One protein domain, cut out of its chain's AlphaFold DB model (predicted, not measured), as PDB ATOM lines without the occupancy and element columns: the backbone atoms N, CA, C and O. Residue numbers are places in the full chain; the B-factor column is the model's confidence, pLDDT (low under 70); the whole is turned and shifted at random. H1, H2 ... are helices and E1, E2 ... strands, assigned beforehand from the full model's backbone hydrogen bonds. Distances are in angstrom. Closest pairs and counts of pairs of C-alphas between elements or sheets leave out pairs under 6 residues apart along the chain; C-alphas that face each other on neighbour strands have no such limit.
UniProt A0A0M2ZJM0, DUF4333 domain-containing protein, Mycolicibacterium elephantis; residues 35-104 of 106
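AT A GLANCE: This is residues 35 to 104 of the 106 residues of the protein "DUF4333 domain-containing protein" of Mycolicibacterium elephantis (UniProt A0A0M2ZJM0). A single curled, twisted sheet of four antiparallel strands, shaped like part of a barrel, has one helix, H1, packed slantwise on one face at its E1 and E2 side, while the opposite face bears no named helix. E2 and E3 are the long strands in the middle of the sheet, and the three-residue strand E4 closes it at one edge. The printed part has 70 residues, with one named helix and four named strands in the order H1, E1, E2, E3, E4, of mixed class; the sheet's order is E1, E2, E3, E4. It is compact, with a radius of gyration of the C-alphas of 12.0 A and spans of 34 by 25 by 18 A.

HOW THE PARTS SIT: The sheet is a meander, each strand the antiparallel neighbour of the one before: E1, residues 57 to 62, E2, residues 75 to 82, E3, residues 85 to 93, and E4, residues 100 to 102. The inner strands E2 and E3 form a hairpin, their directions at 154 degrees, with N 78 and O 89 within hydrogen-bond range at 2.8 A and N 87 and O 80 at 2.7 A. On the other side of E2, E1 forms a hairpin with it at 164 degrees, with N 61 and O 79 at 2.8 A. E3 and E4 form a third hairpin at 153 degrees, with N 92 and O 101 at 2.9 A. The edge strands E1 and E4 are apart. H1, residues 35 to 46, is on the sheet at a height of 8.0 A, making two layers, a helix on one face of a sheet. It lies over E2 and only just over E1, on which 3 of its 12 C-alphas fall, and runs slantwise to the strands, at 48 degrees to E2 on the local plane. The closest C-alphas of H1 and E1 are those of Glu 38 and Val 60, 5.9 A apart. In H1 every O i to N i+4 pair is within hydrogen-bond range.

IN THESE COORDINATES: E3 is the longest strand, 26.1 A from C-alpha 85 at (-31.120, -18.243, 48.675) to C-alpha 93. E2 measures 21.4 A, E1 14.0 A and E4 6.7 A, the last ending at C-alpha 102, (-28.864, -31.627, 35.824). H1 measures 16.6 A and begins at C-alpha 35, (-26.118, -18.461, 27.938).

THE WHOLE: The two C-alphas farthest apart are those of Gly 84 and Asp 96, 34.6 A. The printed part has no cut. The link from E1 to E2, residues 63 to 74, is long, and the link from E2 to E3 is tight. Mean pLDDT of the printed part is 77.8; residues 47 to 56, 58 and 104 are under 70.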
ATOM      1  N   ASN A  35     -24.993 -19.400  27.895       81.75
ATOM      2  CA  ASN A  35     -26.118 -18.461  27.938       81.75
ATOM      3  C   ASN A  35     -27.430 -19.156  27.558       81.75
ATOM      4  O   ASN A  35     -28.474 -18.912  28.163       81.75
ATOM      5  N   GLN A  36     -27.382 -20.069  26.582       78.75
ATOM      6  CA  GLN A  36     -28.542 -20.889  26.220       78.75
ATOM      7  C   GLN A  36     -28.913 -21.848  27.354       78.75
ATOM      8  O   GLN A  36     -30.093 -22.012  27.674       78.75
ATOM      9  N   ALA A  37     -27.907 -22.438  28.006       74.50
ATOM     10  CA  ALA A  37     -28.122 -23.279  29.179       74.50
ATOM     11  C   ALA A  37     -28.739 -22.485  30.346       74.50
ATOM     12  O   ALA A  37     -29.660 -22.976  30.991       74.50
ATOM     13  N   GLU A  38     -28.304 -21.248  30.591       78.62
ATOM     14  CA  GLU A  38     -28.854 -20.373  31.635       78.62
ATOM     15  C   GLU A  38     -30.340 -20.063  31.408       78.62
ATOM     16  O   GLU A  38     -31.137 -20.141  32.348       78.62
ATOM     17  N   ILE A  39     -30.738 -19.777  30.163       80.25
ATOM     18  CA  ILE A  39     -32.145 -19.559  29.792       80.25
ATOM     19  C   ILE A  39     -32.969 -20.832  30.042       80.25
ATOM     20  O   ILE A  39     -34.024 -20.766  30.680       80.25
ATOM     21  N   GLY A  40     -32.475 -21.991  29.596       71.81
ATOM     22  CA  GLY A  40     -33.148 -23.278  29.789       71.81
ATOM     23  C   GLY A  40     -33.291 -23.665  31.265       71.81
ATOM     24  O   GLY A  40     -34.376 -24.038  31.708       71.81
ATOM     25  N   VAL A  41     -32.224 -23.507  32.055       72.94
ATOM     26  CA  VAL A  41     -32.225 -23.774  33.502       72.94
ATOM     27  C   VAL A  41     -33.198 -22.847  34.222       72.94
ATOM     28  O   VAL A  41     -33.977 -23.311  35.054       72.94
ATOM     29  N   ARG A  42     -33.217 -21.551  33.882       75.31
ATOM     30  CA  ARG A  42     -34.188 -20.600  34.439       75.31
ATOM     31  C   ARG A  42     -35.620 -21.052  34.156       75.31
ATOM     32  O   ARG A  42     -36.434 -21.051  35.076       75.31
ATOM     33  N   GLN A  43     -35.910 -21.475  32.925       73.50
ATOM     34  CA  GLN A  43     -37.235 -21.950  32.536       73.50
ATOM     35  C   GLN A  43     -37.646 -23.201  33.326       73.50
ATOM     36  O   GLN A  43     -38.715 -23.193  33.931       73.50
ATOM     37  N   ILE A  44     -36.783 -24.221  33.405       71.75
ATOM     38  CA  ILE A  44     -37.041 -25.469  34.151       71.75
ATOM     39  C   ILE A  44     -37.222 -25.205  35.652       71.75
ATOM     40  O   ILE A  44     -38.079 -25.807  36.290       71.75
ATOM     41  N   LEU A  45     -36.439 -24.304  36.249       70.12
ATOM     42  CA  LEU A  45     -36.586 -23.978  37.670       70.12
ATOM     43  C   LEU A  45     -37.885 -23.207  37.950       70.12
ATOM     44  O   LEU A  45     -38.504 -23.430  38.990       70.12
ATOM     45  N   SER A  46     -38.298 -22.329  37.029       72.19
ATOM     46  CA  SER A  46     -39.525 -21.529  37.147       72.19
ATOM     47  C   SER A  46     -40.809 -22.278  36.778       72.19
ATOM     48  O   SER A  46     -41.889 -21.820  37.141       72.19
ATOM     49  N   ASP A  47     -40.714 -23.397  36.053       68.44
ATOM     50  CA  ASP A  47     -41.879 -24.173  35.627       68.44
ATOM     51  C   ASP A  47     -42.522 -24.874  36.846       68.44
ATOM     52  O   ASP A  47     -41.869 -25.692  37.507       68.44
ATOM     53  N   PRO A  48     -43.791 -24.563  37.174       60.03
ATOM     54  CA  PRO A  48     -44.494 -25.156  38.306       60.03
ATOM     55  C   PRO A  48     -45.092 -26.539  38.016       60.03
ATOM     56  O   PRO A  48     -45.518 -27.211  38.952       60.03
ATOM     57  N   ILE A  49     -45.163 -26.960  36.749       59.34
ATOM     58  CA  ILE A  49     -45.831 -28.194  36.313       59.34
ATOM     59  C   ILE A  49     -44.813 -29.290  35.989       59.34
ATOM     60  O   ILE A  49     -44.994 -30.427  36.418       59.34
ATOM     61  N   ASN A  50     -43.747 -28.964  35.251       57.84
ATOM     62  CA  ASN A  50     -42.721 -29.933  34.823       57.84
ATOM     63  C   ASN A  50     -41.336 -29.671  35.437       57.84
ATOM     64  O   ASN A  50     -40.362 -30.330  35.076       57.84
ATOM     65  N   GLY A  51     -41.242 -28.683  36.327       60.75
ATOM     66  CA  GLY A  51     -39.996 -28.179  36.885       60.75
ATOM     67  C   GLY A  51     -39.918 -28.260  38.406       60.75
ATOM     68  O   GLY A  51     -40.588 -29.068  39.048       60.75
ATOM     69  N   TYR A  52     -39.084 -27.401  38.994       63.09
ATOM     70  CA  TYR A  52     -38.901 -27.327  40.451       63.09
ATOM     71  C   TYR A  52     -39.875 -26.358  41.146       63.09
ATOM     72  O   TYR A  52     -39.835 -26.238  42.372       63.09
ATOM     73  N   GLY A  53     -40.742 -25.666  40.394       62.03
ATOM     74  CA  GLY A  53     -41.781 -24.785  40.938       62.03
ATOM     75  C   GLY A  53     -41.264 -23.646  41.816       62.03
ATOM     76  O   GLY A  53     -41.937 -23.234  42.763       62.03
ATOM     77  N   ALA A  54     -40.061 -23.139  41.540       65.75
ATOM     78  CA  ALA A  54     -39.529 -21.987  42.250       65.75
ATOM     79  C   ALA A  54     -40.296 -20.716  41.856       65.75
ATOM     80  O   ALA A  54     -40.328 -20.342  40.688       65.75
ATOM     81  N   ASN A  55     -40.872 -20.024  42.845       62.72
ATOM     82  CA  ASN A  55     -41.627 -18.786  42.617       62.72
ATOM     83  C   ASN A  55     -40.731 -17.603  42.211       62.72
ATOM     84  O   ASN A  55     -41.194 -16.705  41.513       62.72
ATOM     85  N   ASP A  56     -39.463 -17.594  42.640       67.50
ATOM     86  CA  ASP A  56     -38.504 -16.547  42.287       67.50
ATOM     87  C   ASP A  56     -37.119 -17.134  41.978       67.50
ATOM     88  O   ASP A  56     -36.407 -17.616  42.865       67.50
ATOM     89  N   VAL A  57     -36.750 -17.093  40.697       71.69
ATOM     90  CA  VAL A  57     -35.416 -17.430  40.189       71.69
ATOM     91  C   VAL A  57     -34.848 -16.158  39.577       71.69
ATOM     92  O   VAL A  57     -35.310 -15.708  38.528       71.69
ATOM     93  N   SER A  58     -33.862 -15.545  40.225       69.88
ATOM     94  CA  SER A  58     -33.381 -14.203  39.854       69.88
ATOM     95  C   SER A  58     -31.984 -14.206  39.237       69.88
ATOM     96  O   SER A  58     -31.712 -13.416  38.337       69.88
ATOM     97  N   PHE A  59     -31.123 -15.128  39.662       73.25
ATOM     98  CA  PHE A  59     -29.748 -15.246  39.187       73.25
ATOM     99  C   PHE A  59     -29.482 -16.685  38.765       73.25
ATOM    100  O   PHE A  59     -29.764 -17.601  39.533       73.25
ATOM    101  N   VAL A  60     -28.964 -16.880  37.556       80.06
ATOM    102  CA  VAL A  60     -28.466 -18.161  37.049       80.06
ATOM    103  C   VAL A  60     -27.164 -17.833  36.343       80.06
ATOM    104  O   VAL A  60     -27.159 -16.988  35.455       80.06
ATOM    105  N   ARG A  61     -26.062 -18.443  36.773       84.38
ATOM    106  CA  ARG A  61     -24.768 -18.304  36.113       84.38
ATOM    107  C   ARG A  61     -24.073 -19.645  36.016       84.38
ATOM    108  O   ARG A  61     -23.709 -20.227  37.040       84.38
ATOM    109  N   CYS A  62     -23.882 -20.128  34.799       84.31
ATOM    110  CA  CYS A  62     -23.314 -21.441  34.524       84.31
ATOM    111  C   CYS A  62     -21.841 -21.335  34.136       84.31
ATOM    112  O   CYS A  62     -21.454 -20.481  33.346       84.31
ATOM    113  N   ASN A  63     -20.998 -22.180  34.738       87.12
ATOM    114  CA  ASN A  63     -19.558 -22.259  34.469       87.12
ATOM    115  C   ASN A  63     -18.828 -20.894  34.478       87.12
ATOM    116  O   ASN A  63     -17.911 -20.643  33.701       87.12
ATOM    117  N   GLY A  64     -19.282 -19.958  35.318       82.25
ATOM    118  CA  GLY A  64     -18.723 -18.604  35.388       82.25
ATOM    119  C   GLY A  64     -18.956 -17.727  34.146       82.25
ATOM    120  O   GLY A  64     -18.443 -16.607  34.113       82.25
ATOM    121  N   GLY A  65     -19.761 -18.163  33.174       80.06
ATOM    122  CA  GLY A  65     -19.934 -17.501  31.875       80.06
ATOM    123  C   GLY A  65     -18.918 -17.940  30.814       80.06
ATOM    124  O   GLY A  65     -18.721 -17.225  29.838       80.06
ATOM    125  N   VAL A  66     -18.229 -19.064  31.030       82.19
ATOM    126  CA  VAL A  66     -17.286 -19.657  30.071       82.19
ATOM    127  C   VAL A  66     -17.912 -20.910  29.476       82.19
ATOM    128  O   VAL A  66     -18.376 -21.766  30.224       82.19
ATOM    129  N   ASP A  67     -17.878 -21.052  28.156       83.50
ATOM    130  CA  ASP A  67     -18.423 -22.227  27.475       83.50
ATOM    131  C   ASP A  67     -17.580 -23.477  27.781       83.50
ATOM    132  O   ASP A  67     -16.391 -23.514  27.442       83.50
ATOM    133  N   PRO A  68     -18.135 -24.503  28.457       82.88
ATOM    134  CA  PRO A  68     -17.415 -25.739  28.689       82.88
ATOM    135  C   PRO A  68     -17.348 -26.559  27.400       82.88
ATOM    136  O   PRO A  68     -18.293 -26.613  26.607       82.88
ATOM    137  N   GLU A  69     -16.236 -27.266  27.232       84.06
ATOM    138  CA  GLU A  69     -16.122 -28.288  26.202       84.06
ATOM    139  C   GLU A  69     -17.071 -29.452  26.518       84.06
ATOM    140  O   GLU A  69     -17.041 -30.042  27.609       84.06
ATOM    141  N   VAL A  70     -17.909 -29.773  25.538       83.12
ATOM    142  CA  VAL A  70     -18.818 -30.910  25.552       83.12
ATOM    143  C   VAL A  70     -17.987 -32.171  25.406       83.12
ATOM    144  O   VAL A  70     -17.452 -32.477  24.342       83.12
ATOM    145  N   LYS A  71     -17.895 -32.909  26.505       82.06
ATOM    146  CA  LYS A  71     -17.198 -34.184  26.557       82.06
ATOM    147  C   LYS A  71     -17.888 -35.077  27.560       82.06
ATOM    148  O   LYS A  71     -18.164 -34.643  28.680       82.06
ATOM    149  N   ARG A  72     -18.140 -36.330  27.204       81.94
ATOM    150  CA  ARG A  72     -18.748 -37.299  28.115       81.94
ATOM    151  C   ARG A  72     -17.968 -37.347  29.431       81.94
ATOM    152  O   ARG A  72     -16.759 -37.568  29.448       81.94
ATOM    153  N   GLY A  73     -18.686 -37.190  30.540       82.88
ATOM    154  CA  GLY A  73     -18.117 -37.208  31.887       82.88
ATOM    155  C   GLY A  73     -17.534 -35.875  32.361       82.88
ATOM    156  O   GLY A  73     -17.278 -35.748  33.558       82.88
ATOM    157  N   ASN A  74     -17.384 -34.865  31.491       86.25
ATOM    158  CA  ASN A  74     -17.145 -33.500  31.961       86.25
ATOM    159  C   ASN A  74     -18.369 -33.001  32.733       86.25
ATOM    160  O   ASN A  74     -19.514 -33.359  32.445       86.25
ATOM    161  N   SER A  75     -18.116 -32.136  33.711       86.50
ATOM    162  CA  SER A  75     -19.170 -31.484  34.476       86.50
ATOM    163  C   SER A  75     -18.833 -30.026  34.732       86.50
ATOM    164  O   SER A  75     -17.660 -29.660  34.809       86.50
ATOM    165  N   PHE A  76     -19.864 -29.210  34.889       87.69
ATOM    166  CA  PHE A  76     -19.744 -27.815  35.284       87.69
ATOM    167  C   PHE A  76     -20.808 -27.471  36.324       87.69
ATOM    168  O   PHE A  76     -21.755 -28.226  36.553       87.69
ATOM    169  N   VAL A  77     -20.631 -26.336  36.996       89.12
ATOM    170  CA  VAL A  77     -21.533 -25.886  38.059       89.12
ATOM    171  C   VAL A  77     -22.283 -24.643  37.608       89.12
ATOM    172  O   VAL A  77     -21.687 -23.709  37.067       89.12
ATOM    173  N   CYS A  78     -23.582 -24.620  37.878       85.06
ATOM    174  CA  CYS A  78     -24.421 -23.440  37.769       85.06
ATOM    175  C   CYS A  78     -24.743 -22.903  39.163       85.06
ATOM    176  O   CYS A  78     -25.243 -23.621  40.031       85.06
ATOM    177  N   GLN A  79     -24.448 -21.626  39.374       87.81
ATOM    178  CA  GLN A  79     -24.860 -20.881  40.554       87.81
ATOM    179  C   GLN A  79     -26.243 -20.312  40.290       87.81
ATOM    180  O   GLN A  79     -26.435 -19.592  39.311       87.81
ATOM    181  N   VAL A  80     -27.201 -20.635  41.150       84.38
ATOM    182  CA  VAL A  80     -28.579 -20.166  41.010       84.38
ATOM    183  C   VAL A  80     -29.059 -19.537  42.305       84.38
ATOM    184  O   VAL A  80     -28.696 -19.990  43.382       84.38
ATOM    185  N   THR A  81     -29.899 -18.514  42.222       81.56
ATOM    186  CA  THR A  81     -30.581 -17.954  43.392       81.56
ATOM    187  C   THR A  81     -32.054 -18.297  43.301       81.56
ATOM    188  O   THR A  81     -32.736 -17.848  42.380       81.56
ATOM    189  N   VAL A  82     -32.530 -19.088  44.262       79.19
ATOM    190  CA  VAL A  82     -33.915 -19.564  44.342       79.19
ATOM    191  C   VAL A  82     -34.536 -19.048  45.633       79.19
ATOM    192  O   VAL A  82     -34.042 -19.352  46.720       79.19
ATOM    193  N   ASN A  83     -35.617 -18.272  45.524       78.75
ATOM    194  CA  ASN A  83     -36.296 -17.620  46.651       78.75
ATOM    195  C   ASN A  83     -35.327 -16.810  47.541       78.75
ATOM    196  O   ASN A  83     -35.371 -16.889  48.768       78.75
ATOM    197  N   GLY A  84     -34.388 -16.088  46.919       78.12
ATOM    198  CA  GLY A  84     -33.377 -15.287  47.618       78.12
ATOM    199  C   GLY A  84     -32.218 -16.073  48.249       78.12
ATOM    200  O   GLY A  84     -31.297 -15.452  48.776       78.12
ATOM    201  N   ALA A  85     -32.212 -17.409  48.175       80.31
ATOM    202  CA  ALA A  85     -31.120 -18.243  48.675       80.31
ATOM    203  C   ALA A  85     -30.203 -18.711  47.526       80.31
ATOM    204  O   ALA A  85     -30.705 -19.308  46.565       80.31
ATOM    205  N   PRO A  86     -28.877 -18.484  47.605       82.38
ATOM    206  CA  PRO A  86     -27.937 -19.014  46.625       82.38
ATOM    207  C   PRO A  86     -27.815 -20.535  46.781       82.38
ATOM    208  O   PRO A  86     -27.666 -21.047  47.889       82.38
ATOM    209  N   ARG A  87     -27.863 -21.250  45.660       83.56
ATOM    210  CA  ARG A  87     -27.736 -22.705  45.544       83.56
ATOM    211  C   ARG A  87     -26.823 -23.067  44.385       83.56
ATOM    212  O   ARG A  87     -26.570 -22.254  43.493       83.56
ATOM    213  N   GLN A  88     -26.333 -24.299  44.397       83.56
ATOM    214  CA  GLN A  88     -25.473 -24.811  43.335       83.56
ATOM    215  C   GLN A  88     -26.079 -26.050  42.694       83.56
ATOM    216  O   GLN A  88     -26.589 -26.939  43.372       83.56
ATOM    217  N   VAL A  89     -25.983 -26.095  41.374       83.62
ATOM    218  CA  VAL A  89     -26.488 -27.170  40.524       83.62
ATOM    219  C   VAL A  89     -25.308 -27.722  39.738       83.62
ATOM    220  O   VAL A  89     -24.560 -26.951  39.137       83.62
ATOM    221  N   GLN A  90     -25.117 -29.040  39.749       87.50
ATOM    222  CA  GLN A  90     -24.092 -29.682  38.928       87.50
ATOM    223  C   GLN A  90     -24.723 -30.182  37.632       87.50
ATOM    224  O   GLN A  90     -25.774 -30.818  37.654       87.50
ATOM    225  N   VAL A  91     -24.059 -29.902  36.515       84.56
ATOM    226  CA  VAL A  91     -24.450 -30.370  35.189       84.56
ATOM    227  C   VAL A  91     -23.370 -31.306  34.674       84.56
ATOM    228  O   VAL A  91     -22.194 -30.945  34.683       84.56
ATOM    229  N   VAL A  92     -23.755 -32.510  34.251       88.62
ATOM    230  CA  VAL A  92     -22.835 -33.548  33.765       88.62
ATOM    231  C   VAL A  92     -23.194 -33.916  32.333       88.62
ATOM    232  O   VAL A  92     -24.339 -34.266  32.044       88.62
ATOM    233  N   PHE A  93     -22.211 -33.889  31.437       86.06
ATOM    234  CA  PHE A  93     -22.390 -34.328  30.057       86.06
ATOM    235  C   PHE A  93     -22.444 -35.856  29.975       86.06
ATOM    236  O   PHE A  93     -21.525 -36.561  30.408       86.06
ATOM    237  N   ARG A  94     -23.529 -36.382  29.405       85.69
ATOM    238  CA  ARG A  94     -23.753 -37.824  29.214       85.69
ATOM    239  C   ARG A  94     -23.146 -38.350  27.917       85.69
ATOM    240  O   ARG A  94     -22.833 -39.541  27.813       85.69
ATOM    241  N   ASP A  95     -22.918 -37.476  26.954       80.75
ATOM    242  CA  ASP A  95     -22.288 -37.794  25.681       80.75
ATOM    243  C   ASP A  95     -21.431 -36.631  25.164       80.75
ATOM    244  O   ASP A  95     -21.373 -35.557  25.763       80.75
ATOM    245  N   ASP A  96     -20.747 -36.882  24.051       80.12
ATOM    246  CA  ASP A  96     -19.946 -35.897  23.319       80.12
ATOM    247  C   ASP A  96     -20.796 -35.092  22.309       80.12
ATOM    248  O   ASP A  96     -20.259 -34.357  21.486       80.12
ATOM    249  N   ALA A  97     -22.129 -35.248  22.339       74.94
ATOM    250  CA  ALA A  97     -23.078 -34.561  21.458       74.94
ATOM    251  C   ALA A  97     -23.805 -33.392  22.150       74.94
ATOM    252  O   ALA A  97     -24.472 -32.606  21.479       74.94
ATOM    253  N   GLY A  98     -23.661 -33.254  23.471       73.81
ATOM    254  CA  GLY A  98     -24.215 -32.143  24.246       73.81
ATOM    255  C   GLY A  98     -25.433 -32.519  25.079       73.81
ATOM    256  O   GLY A  98     -26.040 -31.632  25.672       73.81
ATOM    257  N   THR A  99     -25.788 -33.801  25.173       81.75
ATOM    258  CA  THR A  99     -26.816 -34.250  26.116       81.75
ATOM    259  C   THR A  99     -26.267 -34.127  27.531       81.75
ATOM    260  O   THR A  99     -25.220 -34.696  27.862       81.75
ATOM    261  N   TYR A 100     -26.975 -33.402  28.390       78.38
ATOM    262  CA  TYR A 100     -26.567 -33.178  29.771       78.38
ATOM    263  C   TYR A 100     -27.667 -33.561  30.754       78.38
ATOM    264  O   TYR A 100     -28.858 -33.466  30.462       78.38
ATOM    265  N   GLU A 101     -27.245 -33.973  31.942       80.38
ATOM    266  CA  GLU A 101     -28.122 -34.164  33.089       80.38
ATOM    267  C   GLU A 101     -27.827 -33.117  34.152       80.38
ATOM    268  O   GLU A 101     -26.680 -32.713  34.356       80.38
ATOM    269  N   VAL A 102     -28.894 -32.674  34.812       76.50
ATOM    270  CA  VAL A 102     -28.864 -31.627  35.824       76.50
ATOM    271  C   VAL A 102     -29.221 -32.259  37.163       76.50
ATOM    272  O   VAL A 102     -30.356 -32.692  37.357       76.50
ATOM    273  N   ASP A 103     -28.262 -32.302  38.084       78.75
ATOM    274  CA  ASP A 103     -28.509 -32.760  39.452       78.75
ATOM    275  C   ASP A 103     -29.278 -31.701  40.249       78.75
ATOM    276  O   ASP A 103     -29.085 -30.499  40.069       78.75
ATOM    277  N   GLY A 104     -30.133 -32.147  41.172       64.88
ATOM    278  CA  GLY A 104     -30.926 -31.252  42.015       64.88
ATOM    279  C   GLY A 104     -30.068 -30.244  42.809       64.88
ATOM    280  O   GLY A 104     -28.939 -30.564  43.202       64.88
TER     281      GLY A 104